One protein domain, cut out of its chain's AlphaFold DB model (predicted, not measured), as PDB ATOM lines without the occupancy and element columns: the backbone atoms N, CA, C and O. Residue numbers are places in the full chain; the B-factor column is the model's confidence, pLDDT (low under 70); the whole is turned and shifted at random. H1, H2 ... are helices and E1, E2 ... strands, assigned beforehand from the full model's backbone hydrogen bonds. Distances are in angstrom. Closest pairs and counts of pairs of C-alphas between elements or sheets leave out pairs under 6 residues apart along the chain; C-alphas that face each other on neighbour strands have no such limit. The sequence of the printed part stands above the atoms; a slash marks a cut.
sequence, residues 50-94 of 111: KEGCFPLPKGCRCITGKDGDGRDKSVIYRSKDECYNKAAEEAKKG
ATOM      1  N   LYS A  50      41.965  -5.738  -3.973       85.75
ATOM      2  CA  LYS A  50      43.389  -5.816  -3.615       85.75
ATOM      3  C   LYS A  50      44.026  -4.425  -3.545       85.75
ATOM      4  O   LYS A  50      43.646  -3.515  -4.284       85.75
ATOM      5  N   GLU A  51      45.016  -4.272  -2.671       86.31
ATOM      6  CA  GLU A  51      45.758  -3.019  -2.532       86.31
ATOM      7  C   GLU A  51      46.428  -2.630  -3.858       86.31
ATOM      8  O   GLU A  51      46.982  -3.473  -4.564       86.31
ATOM      9  N   GLY A  52      46.336  -1.351  -4.230       87.62
ATOM     10  CA  GLY A  52      46.874  -0.850  -5.500       87.62
ATOM     11  C   GLY A  52      46.073  -1.247  -6.747       87.62
ATOM     12  O   GLY A  52      46.491  -0.918  -7.860       87.62
ATOM     13  N   CYS A  53      44.930  -1.921  -6.590       89.69
ATOM     14  CA  CYS A  53      43.966  -2.157  -7.657       89.69
ATOM     15  C   CYS A  53      42.884  -1.074  -7.689       89.69
ATOM     16  O   CYS A  53      42.543  -0.486  -6.670       89.69
ATOM     17  N   PHE A  54      42.343  -0.804  -8.876       89.81
ATOM     18  CA  PHE A  54      41.321   0.205  -9.153       89.81
ATOM     19  C   PHE A  54      40.210  -0.416 -10.007       89.81
ATOM     20  O   PHE A  54      40.526  -1.126 -10.969       89.81
ATOM     21  N   PRO A  55      38.924  -0.172  -9.701       87.06
ATOM     22  CA  PRO A  55      37.830  -0.834 -10.395       87.06
ATOM     23  C   PRO A  55      37.648  -0.276 -11.812       87.06
ATOM     24  O   PRO A  55      37.722   0.930 -12.040       87.06
ATOM     25  N   LEU A  56      37.367  -1.160 -12.771       88.75
ATOM     26  CA  LEU A  56      36.923  -0.818 -14.122       88.75
ATOM     27  C   LEU A  56      35.575  -1.486 -14.427       88.75
ATOM     28  O   LEU A  56      35.261  -2.530 -13.858       88.75
ATOM     29  N   PRO A  57      34.805  -0.973 -15.406       84.00
ATOM     30  CA  PRO A  57      33.561  -1.618 -15.834       84.00
ATOM     31  C   PRO A  57      33.729  -3.088 -16.263       84.00
ATOM     32  O   PRO A  57      32.800  -3.877 -16.136       84.00
ATOM     33  N   LYS A  58      34.914  -3.465 -16.773       85.31
ATOM     34  CA  LYS A  58      35.249  -4.826 -17.240       85.31
ATOM     35  C   LYS A  58      36.465  -5.426 -16.513       85.31
ATOM     36  O   LYS A  58      37.338  -5.997 -17.167       85.31
ATOM     37  N   GLY A  59      36.542  -5.258 -15.190       89.25
ATOM     38  CA  GLY A  59      37.588  -5.851 -14.348       89.25
ATOM     39  C   GLY A  59      38.246  -4.839 -13.412       89.25
ATOM     40  O   GLY A  59      37.562  -4.014 -12.813       89.25
ATOM     41  N   CYS A  60      39.570  -4.877 -13.287       92.06
ATOM     42  CA  CYS A  60      40.331  -3.910 -12.496       92.06
ATOM     43  C   CYS A  60      41.711  -3.644 -13.097       92.06
ATOM     44  O   CYS A  60      42.251  -4.443 -13.861       92.06
ATOM     45  N   ARG A  61      42.295  -2.503 -12.737       92.75
ATOM     46  CA  ARG A  61      43.671  -2.130 -13.061       92.75
ATOM     47  C   ARG A  61      44.472  -2.133 -11.778       92.75
ATOM     48  O   ARG A  61      44.127  -1.388 -10.872       92.75
ATOM     49  N   CYS A  62      45.550  -2.896 -11.728       92.44
ATOM     50  CA  CYS A  62      46.417  -2.976 -10.562       92.44
ATOM     51  C   CYS A  62      47.805  -2.444 -10.868       92.44
ATOM     52  O   CYS A  62      48.410  -2.814 -11.875       92.44
ATOM     53  N   ILE A  63      48.317  -1.593  -9.987       92.75
ATOM     54  CA  ILE A  63      49.697  -1.125 -10.030       92.75
ATOM     55  C   ILE A  63      50.578  -2.251  -9.486       92.75
ATOM     56  O   ILE A  63      50.430  -2.667  -8.345       92.75
ATOM     57  N   THR A  64      51.463  -2.782 -10.326       90.50
ATOM     58  CA  THR A  64      52.348  -3.913  -9.981       90.50
ATOM     59  C   THR A  64      53.756  -3.446  -9.605       90.50
ATOM     60  O   THR A  64      54.536  -4.201  -9.036       90.50
ATOM     61  N   GLY A  65      54.101  -2.196  -9.906       90.62
ATOM     62  CA  GLY A  65      55.392  -1.617  -9.561       90.62
ATOM     63  C   GLY A  65      55.633  -0.318 -10.311       90.62
ATOM     64  O   GLY A  65      54.704   0.266 -10.865       90.62
ATOM     65  N   LYS A  66      56.894   0.108 -10.349       92.75
ATOM     66  CA  LYS A  66      57.344   1.252 -11.140       92.75
ATOM     67  C   LYS A  66      58.284   0.787 -12.249       92.75
ATOM     68  O   LYS A  66      59.087  -0.117 -12.034       92.75
ATOM     69  N   ASP A  67      58.161   1.385 -13.425       91.25
ATOM     70  CA  ASP A  67      59.092   1.198 -14.537       91.25
ATOM     71  C   ASP A  67      60.429   1.915 -14.258       91.25
ATOM     72  O   ASP A  67      60.544   2.681 -13.300       91.25
ATOM     73  N   GLY A  68      61.438   1.704 -15.114       90.81
ATOM     74  CA  GLY A  68      62.769   2.325 -14.977       90.81
ATOM     75  C   GLY A  68      62.761   3.861 -14.961       90.81
ATOM     76  O   GLY A  68      63.666   4.468 -14.401       90.81
ATOM     77  N   ASP A  69      61.699   4.477 -15.488       90.75
ATOM     78  CA  ASP A  69      61.473   5.931 -15.470       90.75
ATOM     79  C   ASP A  69      60.663   6.409 -14.243       90.75
ATOM     80  O   ASP A  69      60.235   7.560 -14.185       90.75
ATOM     81  N   GLY A  70      60.343   5.521 -13.292       90.12
ATOM     82  CA  GLY A  70      59.555   5.831 -12.090       90.12
ATOM     83  C   GLY A  70      58.032   5.912 -12.287       90.12
ATOM     84  O   GLY A  70      57.301   6.198 -11.332       90.12
ATOM     85  N   ARG A  71      57.536   5.644 -13.502       90.56
ATOM     86  CA  ARG A  71      56.099   5.591 -13.833       90.56
ATOM     87  C   ARG A  71      55.455   4.316 -13.300       90.56
ATOM     88  O   ARG A  71      56.101   3.278 -13.265       90.56
ATOM     89  N   ASP A  72      54.183   4.384 -12.918       91.06
ATOM     90  CA  ASP A  72      53.466   3.219 -12.399       91.06
ATOM     91  C   ASP A  72      53.164   2.208 -13.510       91.06
ATOM     92  O   ASP A  72      52.392   2.467 -14.439       91.06
ATOM     93  N   LYS A  73      53.733   1.012 -13.367       92.00
ATOM     94  CA  LYS A  73      53.444  -0.127 -14.222       92.00
ATOM     95  C   LYS A  73      52.136  -0.753 -13.770       92.00
ATOM     96  O   LYS A  73      52.038  -1.282 -12.660       92.00
ATOM     97  N   SER A  74      51.127  -0.708 -14.636       92.62
ATOM     98  CA  SER A  74      49.802  -1.252 -14.334       92.62
ATOM     99  C   SER A  74      49.420  -2.414 -15.246       92.62
ATOM    100  O   SER A  74      49.738  -2.420 -16.434       92.62
ATOM    101  N   VAL A  75      48.720  -3.391 -14.676       92.38
ATOM    102  CA  VAL A  75      48.165  -4.560 -15.368       92.38
ATOM    103  C   VAL A  75      46.647  -4.510 -15.261       92.38
ATOM    104  O   VAL A  75      46.108  -4.100 -14.233       92.38
ATOM    105  N   ILE A  76      45.954  -4.893 -16.332       91.94
ATOM    106  CA  ILE A  76      44.493  -4.978 -16.350       91.94
ATOM    107  C   ILE A  76      44.099  -6.440 -16.197       91.94
ATOM    108  O   ILE A  76      44.413  -7.260 -17.058       91.94
ATOM    109  N   TYR A  77      43.356  -6.730 -15.141       90.81
ATOM    110  CA  TYR A  77      42.733  -8.023 -14.918       90.81
ATOM    111  C   TYR A  77      41.265  -7.959 -15.310       90.81
ATOM    112  O   TYR A  77      40.588  -6.960 -15.055       90.81
ATOM    113  N   ARG A  78      40.764  -9.018 -15.950       89.25
ATOM    114  CA  ARG A  78      39.348  -9.126 -16.344       89.25
ATOM    115  C   ARG A  78      38.553 -10.050 -15.432       89.25
ATOM    116  O   ARG A  78      37.328  -9.949 -15.411       89.25
ATOM    117  N   SER A  79      39.232 -10.923 -14.686       87.88
ATOM    118  CA  SER A  79      38.589 -11.804 -13.718       87.88
ATOM    119  C   SER A  79      38.392 -11.102 -12.376       87.88
ATOM    120  O   SER A  79      39.264 -10.370 -11.907       87.88
ATOM    121  N   LYS A  80      37.257 -11.361 -11.718       82.38
ATOM    122  CA  LYS A  80      36.994 -10.851 -10.363       82.38
ATOM    123  C   LYS A  80      37.978 -11.419  -9.338       82.38
ATOM    124  O   LYS A  80      38.421 -10.676  -8.470       82.38
ATOM    125  N   ASP A  81      38.393 -12.674  -9.492       85.62
ATOM    126  CA  ASP A  81      39.317 -13.349  -8.562       85.62
ATOM    127  C   ASP A  81      40.714 -12.711  -8.538       85.62
ATOM    128  O   ASP A  81      41.476 -12.810  -7.571       85.62
ATOM    129  N   GLU A  82      41.074 -12.053  -9.637       86.00
ATOM    130  CA  GLU A  82      42.333 -11.335  -9.765       86.00
ATOM    131  C   GLU A  82      42.253  -9.951  -9.113       86.00
ATOM    132  O   GLU A  82      43.259  -9.478  -8.588       86.00
ATOM    133  N   CYS A  83      41.059  -9.357  -9.066       87.12
ATOM    134  CA  CYS A  83      40.797  -8.026  -8.527       87.12
ATOM    135  C   CYS A  83      40.519  -8.007  -7.026       87.12
ATOM    136  O   CYS A  83      40.925  -7.073  -6.334       87.12
ATOM    137  N   TYR A  84      39.831  -9.028  -6.523       85.31
ATOM    138  CA  TYR A  84      39.375  -9.102  -5.141       85.31
ATOM    139  C   TYR A  84      40.131 -10.173  -4.366       85.31
ATOM    140  O   TYR A  84      40.641 -11.151  -4.917       85.31
ATOM    141  N   ASN A  85      40.224  -9.980  -3.055       83.81
ATOM    142  CA  ASN A  85      40.740 -11.018  -2.176       83.81
ATOM    143  C   ASN A  85      39.687 -12.122  -2.046       83.81
ATOM    144  O   ASN A  85      38.573 -11.849  -1.614       83.81
ATOM    145  N   LYS A  86      40.033 -13.377  -2.371       72.69
ATOM    146  CA  LYS A  86      39.097 -14.518  -2.287       72.69
ATOM    147  C   LYS A  86      38.444 -14.643  -0.905       72.69
ATOM    148  O   LYS A  86      37.236 -14.802  -0.810       72.69
ATOM    149  N   ALA A  87      39.221 -14.449   0.163       62.91
ATOM    150  CA  ALA A  87      38.711 -14.428   1.537       62.91
ATOM    151  C   ALA A  87      37.657 -13.327   1.784       62.91
ATOM    152  O   ALA A  87      36.772 -13.478   2.621       62.91
ATOM    153  N   ALA A  88      37.742 -12.223   1.044       63.69
ATOM    154  CA  ALA A  88      36.851 -11.081   1.170       63.69
ATOM    155  C   ALA A  88      35.606 -11.186   0.262       63.69
ATOM    156  O   ALA A  88      34.574 -10.588   0.574       63.69
ATOM    157  N   GLU A  89      35.671 -11.958  -0.828       64.62
ATOM    158  CA  GLU A  89      34.503 -12.320  -1.648       64.62
ATOM    159  C   GLU A  89      33.577 -13.291  -0.899       64.62
ATOM    160  O   GLU A  89      32.365 -13.071  -0.846       64.62
ATOM    161  N   GLU A  90      34.135 -14.298  -0.221       61.25
ATOM    162  CA  GLU A  90      33.361 -15.237   0.607       61.25
ATOM    163  C   GLU A  90      32.624 -14.516   1.754       61.25
ATOM    164  O   GLU A  90      31.448 -14.776   2.018       61.25
ATOM    165  N   ALA A  91      33.260 -13.509   2.367       60.16
ATOM    166  CA  ALA A  91      32.635 -12.668   3.391       60.16
ATOM    167  C   ALA A  91      31.442 -11.834   2.866       60.16
ATOM    168  O   ALA A  91      30.559 -11.464   3.642       60.16
ATOM    169  N   LYS A  92      31.389 -11.536   1.556       59.12
ATOM    170  CA  LYS A  92      30.249 -10.857   0.913       59.12
ATOM    171  C   LYS A  92      29.146 -11.831   0.505       59.12
ATOM    172  O   LYS A  92      27.976 -11.466   0.618       59.12
ATOM    173  N   LYS A  93      29.482 -13.050   0.070       59.34
ATOM    174  CA  LYS A  93      28.490 -14.075  -0.293       59.34
ATOM    175  C   LYS A  93      27.581 -14.421   0.889       59.34
ATOM    176  O   LYS A  93      26.365 -14.325   0.750       59.34
ATOM    177  N   GLY A  94      28.164 -14.630   2.072       55.31
ATOM    178  CA  GLY A  94      27.396 -14.862   3.303       55.31
ATOM    179  C   GLY A  94      26.527 -13.674   3.746       55.31
ATOM    180  O   GLY A  94      25.604 -13.850   4.532       55.31
TER     181      GLY A  94
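AT A GLANCE: This is residues 50 to 94 of the 111 residues of an uncharacterized protein of Pristionchus pacificus (UniProt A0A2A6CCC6). A small sheet of three strands, with E2 and E3 drawn out as a long hairpin, has the short helix H1 packed on it; beyond H1, H2 leads away, making a rod with the hairpin's turn at one end and H2 at the other. The printed part has 45 residues, in order E1 E2 E3 H1 H2, mixed in class. The sheet, E1 - E2 - E3, is antiparallel. The whole is loose, radius of gyration of the C-alphas 12.4 A, spanning 44 by 19 by 11 A.

IN THESE COORDINATES: Find C-alpha 59 at (37.588, -5.851, -14.348); from there E2, residues 59 to 66, runs 21.2 A. E3 is residues 72 to 77, 15.7 A, and E1 residues 53 to 56, 9.7 A. H1 is residues 80 to 83, 5.1 A; H2, residues 86 to 94, runs 13.0 A to C-alpha 94 at (27.396, -14.862, 3.303).

HOW THE PARTS SIT: The strands form a meander, each the antiparallel neighbour of the one before; E1 and E2, and E2 and E3, are hairpins. Look at N 54 and O 61, 2.7 A, and N 62 and O 75, 2.8 A. H1 is on the sheet at a height of 8.0 A, over none of its strands, but only just: 2 of its C-alphas fall on E2 and 2 on E3. Its closest C-alpha pair with E2 is Cys 60 and Cys 83, 5.7 A. H2 is apart from E1, E2 and E3, and meets H1 only through their link. In H2, 4 of 5 O i to N i+4 pairs are within hydrogen-bond range; H1 is too short for one.

THE WHOLE: The C-alphas farthest apart, Asp 69 and Gly 94, are 44.1 A apart. The printed part has no cut, and its four links are tight. Residues 87 to 94 have pLDDT under 70.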